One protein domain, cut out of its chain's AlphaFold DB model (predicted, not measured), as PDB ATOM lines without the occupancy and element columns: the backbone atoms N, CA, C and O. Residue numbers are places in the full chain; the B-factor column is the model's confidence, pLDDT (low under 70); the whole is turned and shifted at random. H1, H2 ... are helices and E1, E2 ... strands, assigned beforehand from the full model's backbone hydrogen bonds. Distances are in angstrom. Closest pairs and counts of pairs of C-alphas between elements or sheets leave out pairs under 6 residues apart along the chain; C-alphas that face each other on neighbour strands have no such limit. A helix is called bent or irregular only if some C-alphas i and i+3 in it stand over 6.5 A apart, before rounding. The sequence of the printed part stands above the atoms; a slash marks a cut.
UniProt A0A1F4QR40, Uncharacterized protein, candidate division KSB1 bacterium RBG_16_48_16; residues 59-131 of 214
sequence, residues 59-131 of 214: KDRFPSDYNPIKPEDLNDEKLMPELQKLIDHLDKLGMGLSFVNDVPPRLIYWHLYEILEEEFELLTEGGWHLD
ATOM      1  N   LYS A  59     378.085-167.325  19.121       92.50
ATOM      2  CA  LYS A  59     377.040-167.622  18.129       92.50
ATOM      3  C   LYS A  59     377.531-168.506  16.983       92.50
ATOM      4  O   LYS A  59     376.787-169.353  16.507       92.50
ATOM      5  N   ASP A  60     378.791-168.352  16.571       92.56
ATOM      6  CA  ASP A  60     379.362-169.093  15.441       92.56
ATOM      7  C   ASP A  60     379.649-170.559  15.811       92.56
ATOM      8  O   ASP A  60     379.963-171.378  14.947       92.56
ATOM      9  N   ARG A  61     379.553-170.896  17.105       89.50
ATOM     10  CA  ARG A  61     379.686-172.257  17.634       89.50
ATOM     11  C   ARG A  61     378.337-172.953  17.821       89.50
ATOM     12  O   ARG A  61     378.319-174.146  18.123       89.50
ATOM     13  N   PHE A  62     377.221-172.244  17.665       91.62
ATOM     14  CA  PHE A  62     375.892-172.844  17.747       91.62
ATOM     15  C   PHE A  62     375.543-173.638  16.480       91.62
ATOM     16  O   PHE A  62     376.151-173.439  15.425       91.62
ATOM     17  N   PRO A  63     374.565-174.562  16.563       92.44
ATOM     18  CA  PRO A  63     373.998-175.195  15.378       92.44
ATOM     19  C   PRO A  63     373.513-174.149  14.372       92.44
ATOM     20  O   PRO A  63     372.920-173.143  14.752       92.44
ATOM     21  N   SER A  64     373.741-174.392  13.081       90.06
ATOM     22  CA  SER A  64     373.437-173.425  12.016       90.06
ATOM     23  C   SER A  64     371.943-173.128  11.842       90.06
ATOM     24  O   SER A  64     371.587-172.147  11.192       90.06
ATOM     25  N   ASP A  65     371.072-173.970  12.394       91.62
ATOM     26  CA  ASP A  65     369.620-173.812  12.419       91.62
ATOM     27  C   ASP A  65     369.104-173.104  13.682       91.62
ATOM     28  O   ASP A  65     367.916-172.781  13.756       91.62
ATOM     29  N   TYR A  66     369.975-172.818  14.654       94.12
ATOM     30  CA  TYR A  66     369.614-172.076  15.853       94.12
ATOM     31  C   TYR A  66     369.972-170.595  15.716       94.12
ATOM     32  O   TYR A  66     371.136-170.217  15.611       94.12
ATOM     33  N   ASN A  67     368.948-169.743  15.755       93.31
ATOM     34  CA  ASN A  67     369.096-168.293  15.781       93.31
ATOM     35  C   ASN A  67     368.268-167.726  16.946       93.31
ATOM     36  O   ASN A  67     367.036-167.704  16.836       93.31
ATOM     37  N   PRO A  68     368.911-167.299  18.047       94.56
ATOM     38  CA  PRO A  68     368.221-166.731  19.200       94.56
ATOM     39  C   PRO A  68     367.339-165.539  18.817       94.56
ATOM     40  O   PRO A  68     367.689-164.721  17.961       94.56
ATOM     41  N   ILE A  69     366.178-165.440  19.463       96.31
ATOM     42  CA  ILE A  69     365.237-164.335  19.256       96.31
ATOM     43  C   ILE A  69     365.849-163.051  19.825       96.31
ATOM     44  O   ILE A  69     366.401-163.042  20.919       96.31
ATOM     45  N   LYS A  70     365.746-161.937  19.103       96.31
ATOM     46  CA  LYS A  70     366.211-160.649  19.626       96.31
ATOM     47  C   LYS A  70     365.481-160.284  20.925       96.31
ATOM     48  O   LYS A  70     364.270-160.519  20.999       96.31
ATOM     49  N   PRO A  71     366.158-159.696  21.929       94.94
ATOM     50  CA  PRO A  71     365.525-159.329  23.190       94.94
ATOM     51  C   PRO A  71     364.255-158.492  23.010       94.94
ATOM     52  O   PRO A  71     363.269-158.761  23.694       94.94
ATOM     53  N   GLU A  72     364.237-157.562  22.053       93.75
ATOM     54  CA  GLU A  72     363.116-156.651  21.785       93.75
ATOM     55  C   GLU A  72     361.901-157.352  21.151       93.75
ATOM     56  O   GLU A  72     360.767-156.909  21.321       93.75
ATOM     57  N   ASP A  73     362.131-158.463  20.447       96.25
ATOM     58  CA  ASP A  73     361.098-159.251  19.765       96.25
ATOM     59  C   ASP A  73     360.569-160.410  20.637       96.25
ATOM     60  O   ASP A  73     359.628-161.122  20.259       96.25
ATOM     61  N   LEU A  74     361.187-160.643  21.799       95.69
ATOM     62  CA  LEU A  74     360.879-161.760  22.684       95.69
ATOM     63  C   LEU A  74     359.841-161.357  23.738       95.69
ATOM     64  O   LEU A  74     360.091-160.502  24.582       95.69
ATOM     65  N   ASN A  75     358.683-162.017  23.702       95.38
ATOM     66  CA  ASN A  75     357.602-161.817  24.667       95.38
ATOM     67  C   ASN A  75     357.729-162.730  25.902       95.38
ATOM     68  O   ASN A  75     358.461-163.724  25.885       95.38
ATOM     69  N   ASP A  76     356.959-162.423  26.947       94.38
ATOM     70  CA  ASP A  76     357.014-163.135  28.233       94.38
ATOM     71  C   ASP A  76     356.674-164.628  28.116       94.38
ATOM     72  O   ASP A  76     357.309-165.462  28.761       94.38
ATOM     73  N   GLU A  77     355.722-164.994  27.250       96.31
ATOM     74  CA  GLU A  77     355.332-166.397  27.027       96.31
ATOM     75  C   GLU A  77     356.480-167.244  26.458       96.31
ATOM     76  O   GLU A  77     356.586-168.438  26.743       96.31
ATOM     77  N   LYS A  78     357.343-166.635  25.638       97.25
ATOM     78  CA  LYS A  78     358.472-167.305  24.983       97.25
ATOM     79  C   LYS A  78     359.791-167.134  25.728       97.25
ATOM     80  O   LYS A  78     360.726-167.870  25.420       97.25
ATOM     81  N   LEU A  79     359.869-166.215  26.692       97.88
ATOM     82  CA  LEU A  79     361.106-165.870  27.391       97.88
ATOM     83  C   LEU A  79     361.773-167.091  28.022       97.88
ATOM     84  O   LEU A  79     362.915-167.400  27.698       97.88
ATOM     85  N   MET A  80     361.059-167.802  28.896       98.19
ATOM     86  CA  MET A  80     361.632-168.940  29.617       98.19
ATOM     87  C   MET A  80     362.009-170.107  28.688       98.19
ATOM     88  O   MET A  80     363.126-170.608  28.813       98.19
ATOM     89  N   PRO A  81     361.158-170.526  27.725       98.00
ATOM     90  CA  PRO A  81     361.552-171.537  26.747       98.00
ATOM     91  C   PRO A  81     362.784-171.154  25.923       98.00
ATOM     92  O   PRO A  81     363.627-172.007  25.660       98.00
ATOM     93  N   GLU A  82     362.891-169.898  25.488       98.25
ATOM     94  CA  GLU A  82     364.016-169.450  24.665       98.25
ATOM     95  C   GLU A  82     365.303-169.296  25.482       98.25
ATOM     96  O   GLU A  82     366.369-169.701  25.022       98.25
ATOM     97  N   LEU A  83     365.199-168.804  26.719       98.00
ATOM     98  CA  LEU A  83     366.309-168.774  27.665       98.00
ATOM     99  C   LEU A  83     366.843-170.184  27.940       98.00
ATOM    100  O   LEU A  83     368.048-170.391  27.864       98.00
ATOM    101  N   GLN A  84     365.969-171.167  28.183       97.75
ATOM    102  CA  GLN A  84     366.411-172.542  28.429       97.75
ATOM    103  C   GLN A  84     367.160-173.129  27.228       97.75
ATOM    104  O   GLN A  84     368.205-173.743  27.414       97.75
ATOM    105  N   LYS A  85     366.684-172.902  25.995       96.88
ATOM    106  CA  LYS A  85     367.415-173.348  24.795       96.88
ATOM    107  C   LYS A  85     368.809-172.739  24.735       96.88
ATOM    108  O   LYS A  85     369.766-173.448  24.440       96.88
ATOM    109  N   LEU A  86     368.915-171.438  25.002       96.81
ATOM    110  CA  LEU A  86     370.190-170.736  24.977       96.81
ATOM    111  C   LEU A  86     371.163-171.325  26.009       96.81
ATOM    112  O   LEU A  86     372.307-171.614  25.667       96.81
ATOM    113  N   ILE A  87     370.683-171.583  27.229       96.44
ATOM    114  CA  ILE A  87     371.450-172.247  28.292       96.44
ATOM    115  C   ILE A  87     371.894-173.648  27.849       96.44
ATOM    116  O   ILE A  87     373.074-173.967  27.952       96.44
ATOM    117  N   ASP A  88     370.993-174.459  27.290       96.06
ATOM    118  CA  ASP A  88     371.312-175.815  26.827       96.06
ATOM    119  C   ASP A  88     372.361-175.817  25.700       96.06
ATOM    120  O   ASP A  88     373.158-176.750  25.576       96.06
ATOM    121  N   HIS A  89     372.350-174.803  24.829       94.81
ATOM    122  CA  HIS A  89     373.366-174.647  23.789       94.81
ATOM    123  C   HIS A  89     374.720-174.241  24.370       94.81
ATOM    124  O   HIS A  89     375.737-174.787  23.946       94.81
ATOM    125  N   LEU A  90     374.737-173.332  25.345       93.38
ATOM    126  CA  LEU A  90     375.950-172.924  26.054       93.38
ATOM    127  C   LEU A  90     376.562-174.094  26.843       93.38
ATOM    128  O   LEU A  90     377.756-174.354  26.702       93.38
ATOM    129  N   ASP A  91     375.751-174.871  27.561       92.62
ATOM    130  CA  ASP A  91     376.193-176.056  28.310       92.62
ATOM    131  C   ASP A  91     376.850-177.104  27.394       92.62
ATOM    132  O   ASP A  91     377.950-177.586  27.664       92.62
ATOM    133  N   LYS A  92     376.259-177.372  26.220       91.69
ATOM    134  CA  LYS A  92     376.853-178.266  25.202       91.69
ATOM    135  C   LYS A  92     378.195-177.778  24.658       91.69
ATOM    136  O   LYS A  92     378.962-178.585  24.134       91.69
ATOM    137  N   LEU A  93     378.474-176.477  24.742       88.38
ATOM    138  CA  LEU A  93     379.773-175.900  24.397       88.38
ATOM    139  C   LEU A  93     380.774-175.925  25.561       88.38
ATOM    140  O   LEU A  93     381.895-175.441  25.385       88.38
ATOM    141  N   GLY A  94     380.385-176.478  26.713       89.00
ATOM    142  CA  GLY A  94     381.168-176.478  27.943       89.00
ATOM    143  C   GLY A  94     381.115-175.148  28.693       89.00
ATOM    144  O   GLY A  94     382.021-174.863  29.465       89.00
ATOM    145  N   MET A  95     380.112-174.299  28.451       90.44
ATOM    146  CA  MET A  95     379.980-173.010  29.133       90.44
ATOM    147  C   MET A  95     379.098-173.166  30.378       90.44
ATOM    148  O   MET A  95     377.912-173.469  30.267       90.44
ATOM    149  N   GLY A  96     379.668-172.923  31.557       91.81
ATOM    150  CA  GLY A  96     378.924-172.813  32.810       91.81
ATOM    151  C   GLY A  96     378.332-171.414  32.983       91.81
ATOM    152  O   GLY A  96     378.889-170.432  32.494       91.81
ATOM    153  N   LEU A  97     377.217-171.307  33.704       94.50
ATOM    154  CA  LEU A  97     376.606-170.028  34.077       94.50
ATOM    155  C   LEU A  97     376.638-169.869  35.596       94.50
ATOM    156  O   LEU A  97     376.361-170.819  36.329       94.50
ATOM    157  N   SER A  98     376.984-168.683  36.083       94.19
ATOM    158  CA  SER A  98     377.108-168.396  37.519       94.19
ATOM    159  C   SER A  98     376.559-167.017  37.860       94.19
ATOM    160  O   SER A  98     377.235-166.192  38.466       94.19
ATOM    161  N   PHE A  99     375.320-166.769  37.445       95.81
ATOM    162  CA  PHE A  99     374.611-165.545  37.796       95.81
ATOM    163  C   PHE A  99     374.094-165.586  39.232       95.81
ATOM    164  O   PHE A  99     373.820-166.653  39.790       95.81
ATOM    165  N   VAL A 100     373.930-164.404  39.815       94.88
ATOM    166  CA  VAL A 100     373.316-164.240  41.129       94.88
ATOM    167  C   VAL A 100     371.858-164.709  41.089       94.88
ATOM    168  O   VAL A 100     371.158-164.557  40.084       94.88
ATOM    169  N   ASN A 101     371.394-165.292  42.196       92.38
ATOM    170  CA  ASN A 101     369.996-165.685  42.344       92.38
ATOM    171  C   ASN A 101     369.070-164.460  42.237       92.38
ATOM    172  O   ASN A 101     369.481-163.329  42.476       92.38
ATOM    173  N   ASP A 102     367.809-164.695  41.885       95.00
ATOM    174  CA  ASP A 102     366.748-163.676  41.821       95.00
ATOM    175  C   ASP A 102     366.920-162.576  40.759       95.00
ATOM    176  O   ASP A 102     366.038-161.726  40.612       95.00
ATOM    177  N   VAL A 103     367.986-162.622  39.949       96.75
ATOM    178  CA  VAL A 103     368.105-161.762  38.770       96.75
ATOM    179  C   VAL A 103     366.966-162.097  37.790       96.75
ATOM    180  O   VAL A 103     366.791-163.265  37.422       96.75
ATOM    181  N   PRO A 104     366.183-161.101  37.333       96.94
ATOM    182  CA  PRO A 104     365.099-161.311  36.386       96.94
ATOM    183  C   PRO A 104     365.551-162.090  35.137       96.94
ATOM    184  O   PRO A 104     366.510-161.679  34.477       96.94
ATOM    185  N   PRO A 105     364.829-163.151  34.719       97.12
ATOM    186  CA  PRO A 105     365.185-163.943  33.537       97.12
ATOM    187  C   PRO A 105     365.318-163.121  32.251       97.12
ATOM    188  O   PRO A 105     366.085-163.471  31.359       97.12
ATOM    189  N   ARG A 106     364.588-162.002  32.158       97.06
ATOM    190  CA  ARG A 106     364.674-161.045  31.049       97.06
ATOM    191  C   ARG A 106     366.077-160.446  30.928       97.06
ATOM    192  O   ARG A 106     366.606-160.394  29.824       97.06
ATOM    193  N   LEU A 107     366.675-160.049  32.053       96.62
ATOM    194  CA  LEU A 107     368.025-159.486  32.102       96.62
ATOM    195  C   LEU A 107     369.081-160.548  31.813       96.62
ATOM    196  O   LEU A 107     369.991-160.292  31.031       96.62
ATOM    197  N   ILE A 108     368.914-161.751  32.373       97.06
ATOM    198  CA  ILE A 108     369.788-162.894  32.071       97.06
ATOM    199  C   ILE A 108     369.781-163.168  30.565       97.06
ATOM    200  O   ILE A 108     370.837-163.270  29.952       97.06
ATOM    201  N   TYR A 109     368.595-163.242  29.955       97.56
ATOM    202  CA  TYR A 109     368.471-163.461  28.517       97.56
ATOM    203  C   TYR A 109     369.154-162.364  27.705       97.56
ATOM    204  O   TYR A 109     369.860-162.665  26.749       97.56
ATOM    205  N   TRP A 110     368.948-161.100  28.076       95.88
ATOM    206  CA  TRP A 110     369.525-159.969  27.359       95.88
ATOM    207  C   TRP A 110     371.054-160.000  27.411       95.88
ATOM    208  O   TRP A 110     371.697-159.961  26.365       95.88
ATOM    209  N   HIS A 111     371.627-160.188  28.600       95.88
ATOM    210  CA  HIS A 111     373.070-160.320  28.767       95.88
ATOM    211  C   HIS A 111     373.631-161.507  27.972       95.88
ATOM    212  O   HIS A 111     374.602-161.364  27.230       95.88
ATOM    213  N   LEU A 112     372.979-162.671  28.065       96.50
ATOM    214  CA  LEU A 112     373.370-163.841  27.288       96.50
ATOM    215  C   LEU A 112     373.210-163.629  25.786       96.50
ATOM    216  O   LEU A 112     373.925-164.272  25.040       96.50
ATOM    217  N   TYR A 113     372.299-162.779  25.318       96.38
ATOM    218  CA  TYR A 113     372.175-162.459  23.898       96.38
ATOM    219  C   TYR A 113     373.329-161.567  23.426       96.38
ATOM    220  O   TYR A 113     373.896-161.807  22.364       96.38
ATOM    221  N   GLU A 114     373.707-160.562  24.219       94.31
ATOM    222  CA  GLU A 114     374.822-159.657  23.908       94.31
ATOM    223  C   GLU A 114     376.156-160.406  23.837       94.31
ATOM    224  O   GLU A 114     376.917-160.236  22.881       94.31
ATOM    225  N   ILE A 115     376.394-161.315  24.787       93.69
ATOM    226  CA  ILE A 115     377.650-162.067  24.865       93.69
ATOM    227  C   ILE A 115     377.854-163.023  23.679       93.69
ATOM    228  O   ILE A 115     378.974-163.447  23.395       93.69
ATOM    229  N   LEU A 116     376.793-163.345  22.928       93.75
ATOM    230  CA  LEU A 116     376.904-164.179  21.731       93.75
ATOM    231  C   LEU A 116     377.759-163.553  20.630       93.75
ATOM    232  O   LEU A 116     378.307-164.278  19.794       93.75
ATOM    233  N   GLU A 117     377.850-162.226  20.619       93.00
ATOM    234  CA  GLU A 117     378.655-161.468  19.668       93.00
ATOM    235  C   GLU A 117     380.107-161.277  20.120       93.00
ATOM    236  O   GLU A 117     380.928-160.836  19.308       93.00
ATOM    237  N   GLU A 118     380.439-161.620  21.365       90.19
ATOM    238  CA  GLU A 118     381.795-161.519  21.897       90.19
ATOM    239  C   GLU A 118     382.690-162.660  21.406       90.19
ATOM    240  O   GLU A 118     382.253-163.800  21.235       90.19
ATOM    241  N   GLU A 119     383.968-162.348  21.176       90.50
ATOM    242  CA  GLU A 119     384.971-163.310  20.721       90.50
ATOM    243  C   GLU A 119     385.741-163.927  21.888       90.50
ATOM    244  O   GLU A 119     386.530-163.250  22.557       90.50
ATOM    245  N   PHE A 120     385.614-165.243  22.032       86.75
ATOM    246  CA  PHE A 120     386.291-166.028  23.058       86.75
ATOM    247  C   PHE A 120     387.481-166.786  22.487       86.75
ATOM    248  O   PHE A 120     387.465-167.228  21.335       86.75
ATOM    249  N   GLU A 121     388.498-166.967  23.324       86.31
ATOM    250  CA  GLU A 121     389.604-167.885  23.063       86.31
ATOM    251  C   GLU A 121     389.081-169.326  22.992       86.31
ATOM    252  O   GLU A 121     388.291-169.770  23.833       86.31
ATOM    253  N   LEU A 122     389.516-170.065  21.970       85.00
ATOM    254  CA  LEU A 122     389.164-171.473  21.826       85.00
ATOM    255  C   LEU A 122     390.053-172.335  22.724       85.00
ATOM    256  O   LEU A 122     391.280-172.270  22.633       85.00
ATOM    257  N   LEU A 123     389.419-173.184  23.525       80.06
ATOM    258  CA  LEU A 123     390.071-174.133  24.426       80.06
ATOM    259  C   LEU A 123     389.885-175.566  23.915       80.06
ATOM    260  O   LEU A 123     388.926-175.857  23.192       80.06
ATOM    261  N   THR A 124     390.812-176.452  24.276       77.56
ATOM    262  CA  THR A 124     390.706-177.899  24.010       77.56
ATOM    263  C   THR A 124     389.769-178.597  24.957       77.56
ATOM    264  O   THR A 124     388.942-179.401  24.533       77.56
ATOM    265  N   GLU A 125     389.944-178.293  26.234       68.50
ATOM    266  CA  GLU A 125     389.272-178.899  27.363       68.50
ATOM    267  C   GLU A 125     389.012-177.808  28.405       68.50
ATOM    268  O   GLU A 125     389.576-176.715  28.351       68.50
ATOM    269  N   GLY A 126     388.122-178.095  29.351       66.69
ATOM    270  CA  GLY A 126     387.647-177.096  30.298       66.69
ATOM    271  C   GLY A 126     386.469-176.285  29.764       66.69
ATOM    272  O   GLY A 126     385.973-176.489  28.655       66.69
ATOM    273  N   GLY A 127     385.972-175.402  30.621       72.44
ATOM    274  CA  GLY A 127     384.765-174.639  30.374       72.44
ATOM    275  C   GLY A 127     384.913-173.214  30.861       72.44
ATOM    276  O   GLY A 127     385.510-172.966  31.910       72.44
ATOM    277  N   TRP A 128     384.362-172.274  30.106       83.31
ATOM    278  CA  TRP A 128     384.239-170.904  30.579       83.31
ATOM    279  C   TRP A 128     383.040-170.807  31.506       83.31
ATOM    280  O   TRP A 128     382.000-171.404  31.240       83.31
ATOM    281  N   HIS A 129     383.177-170.035  32.577       89.06
ATOM    282  CA  HIS A 129     382.033-169.629  33.376       89.06
ATOM    283  C   HIS A 129     381.646-168.213  32.975       89.06
ATOM    284  O   HIS A 129     382.479-167.310  32.993       89.06
ATOM    285  N   LEU A 130     380.387-168.035  32.588       92.38
ATOM    286  CA  LEU A 130     379.785-166.724  32.410       92.38
ATOM    287  C   LEU A 130     379.137-166.349  33.739       92.38
ATOM    288  O   LEU A 130     378.073-166.859  34.095       92.38
ATOM    289  N   ASP A 131     379.815-165.498  34.497       92.31
ATOM    290  CA  ASP A 131     379.328-164.984  35.777       92.31
ATOM    291  C   ASP A 131     378.651-163.616  35.639       92.31
ATOM    292  O   ASP A 131     377.998-163.166  36.572       92.31
TER     293      ASP A 131
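Overview. This is residues 59 to 131 of the 214 residues of an uncharacterized protein of candidate division KSB1 bacterium RBG_16_48_16 (UniProt A0A1F4QR40). Two helices, H1 and H2, cross at a steep tilt and pack on each other, with long unnamed stretches of chain running on either side of the pair. Residues 59 to 75 lie on one side and residues 93 to 104 loop out on the other, while the stretch after H2 passes through the short strand E1 and folds back, so that residues 129 to 130 pair with residues 96 to 97. The printed part has 73 residues, with two named helices and one named strand in the order H1, H2, E1; there is no sheet of named strands. Under half of the residues, 33 of the 73, are in named elements, and the class is mostly helix. The whole is compact, with a radius of gyration of the C-alphas of 12.3 A, and its C-alphas span 37 by 30 by 18 A.

Arrangement. After residues 59 to 75, with no named element, comes H1, residues 76 to 92. H2, residues 105 to 117, touches H1, and the closest C-alphas of the two are those of Leu 83 and Tyr 109, 5.8 A apart. H1 touches H2 with residues 79 to 86 alone. Their lines stand at a steep tilt of 47 degrees, and they run the same way. Their centres are 10.4 A apart. E1, residues 119 to 121, pairs with no named strand. H2 and E1 meet only through their link, whereas H1 and E1 are apart. Outside the named strand, residues 96 to 97 pair with residues 129 to 130 as short parallel stretches. Of the O i to N i+4 pairs, 11 of 13 in H1 and 7 of 9 in H2 are within hydrogen-bond range.

Along the chain. The printed part begins at Lys 59, with its C-alpha at (377.040, -167.622, 18.129). H1 runs from Asp 76, C-alpha at (357.014, -163.135, 28.233), to Lys 92 and measures 25.1 A from first to last C-alpha. It is irregular: C-alphas 77 and 80 are 7.3 A apart. H2 runs from Pro 105 to Glu 117 over 19.5 A. E1 runs from Glu 119 over 6.9 A to Glu 121, C-alpha at (389.604, -167.885, 23.063).

Size, cuts and confidence. The two C-alphas farthest apart are those of Glu 77 and Thr 124, at 37.3 A. The C-alphas of the first and last printed residues, Lys 59 and Asp 131, are 18.0 A apart. The printed part has no cut. The link from H1 to H2, 12 residues, is long; the link from H2 to E1, one residue, is tight. The mean pLDDT of the printed part is 92.5, and residues 125 to 126 are under 70.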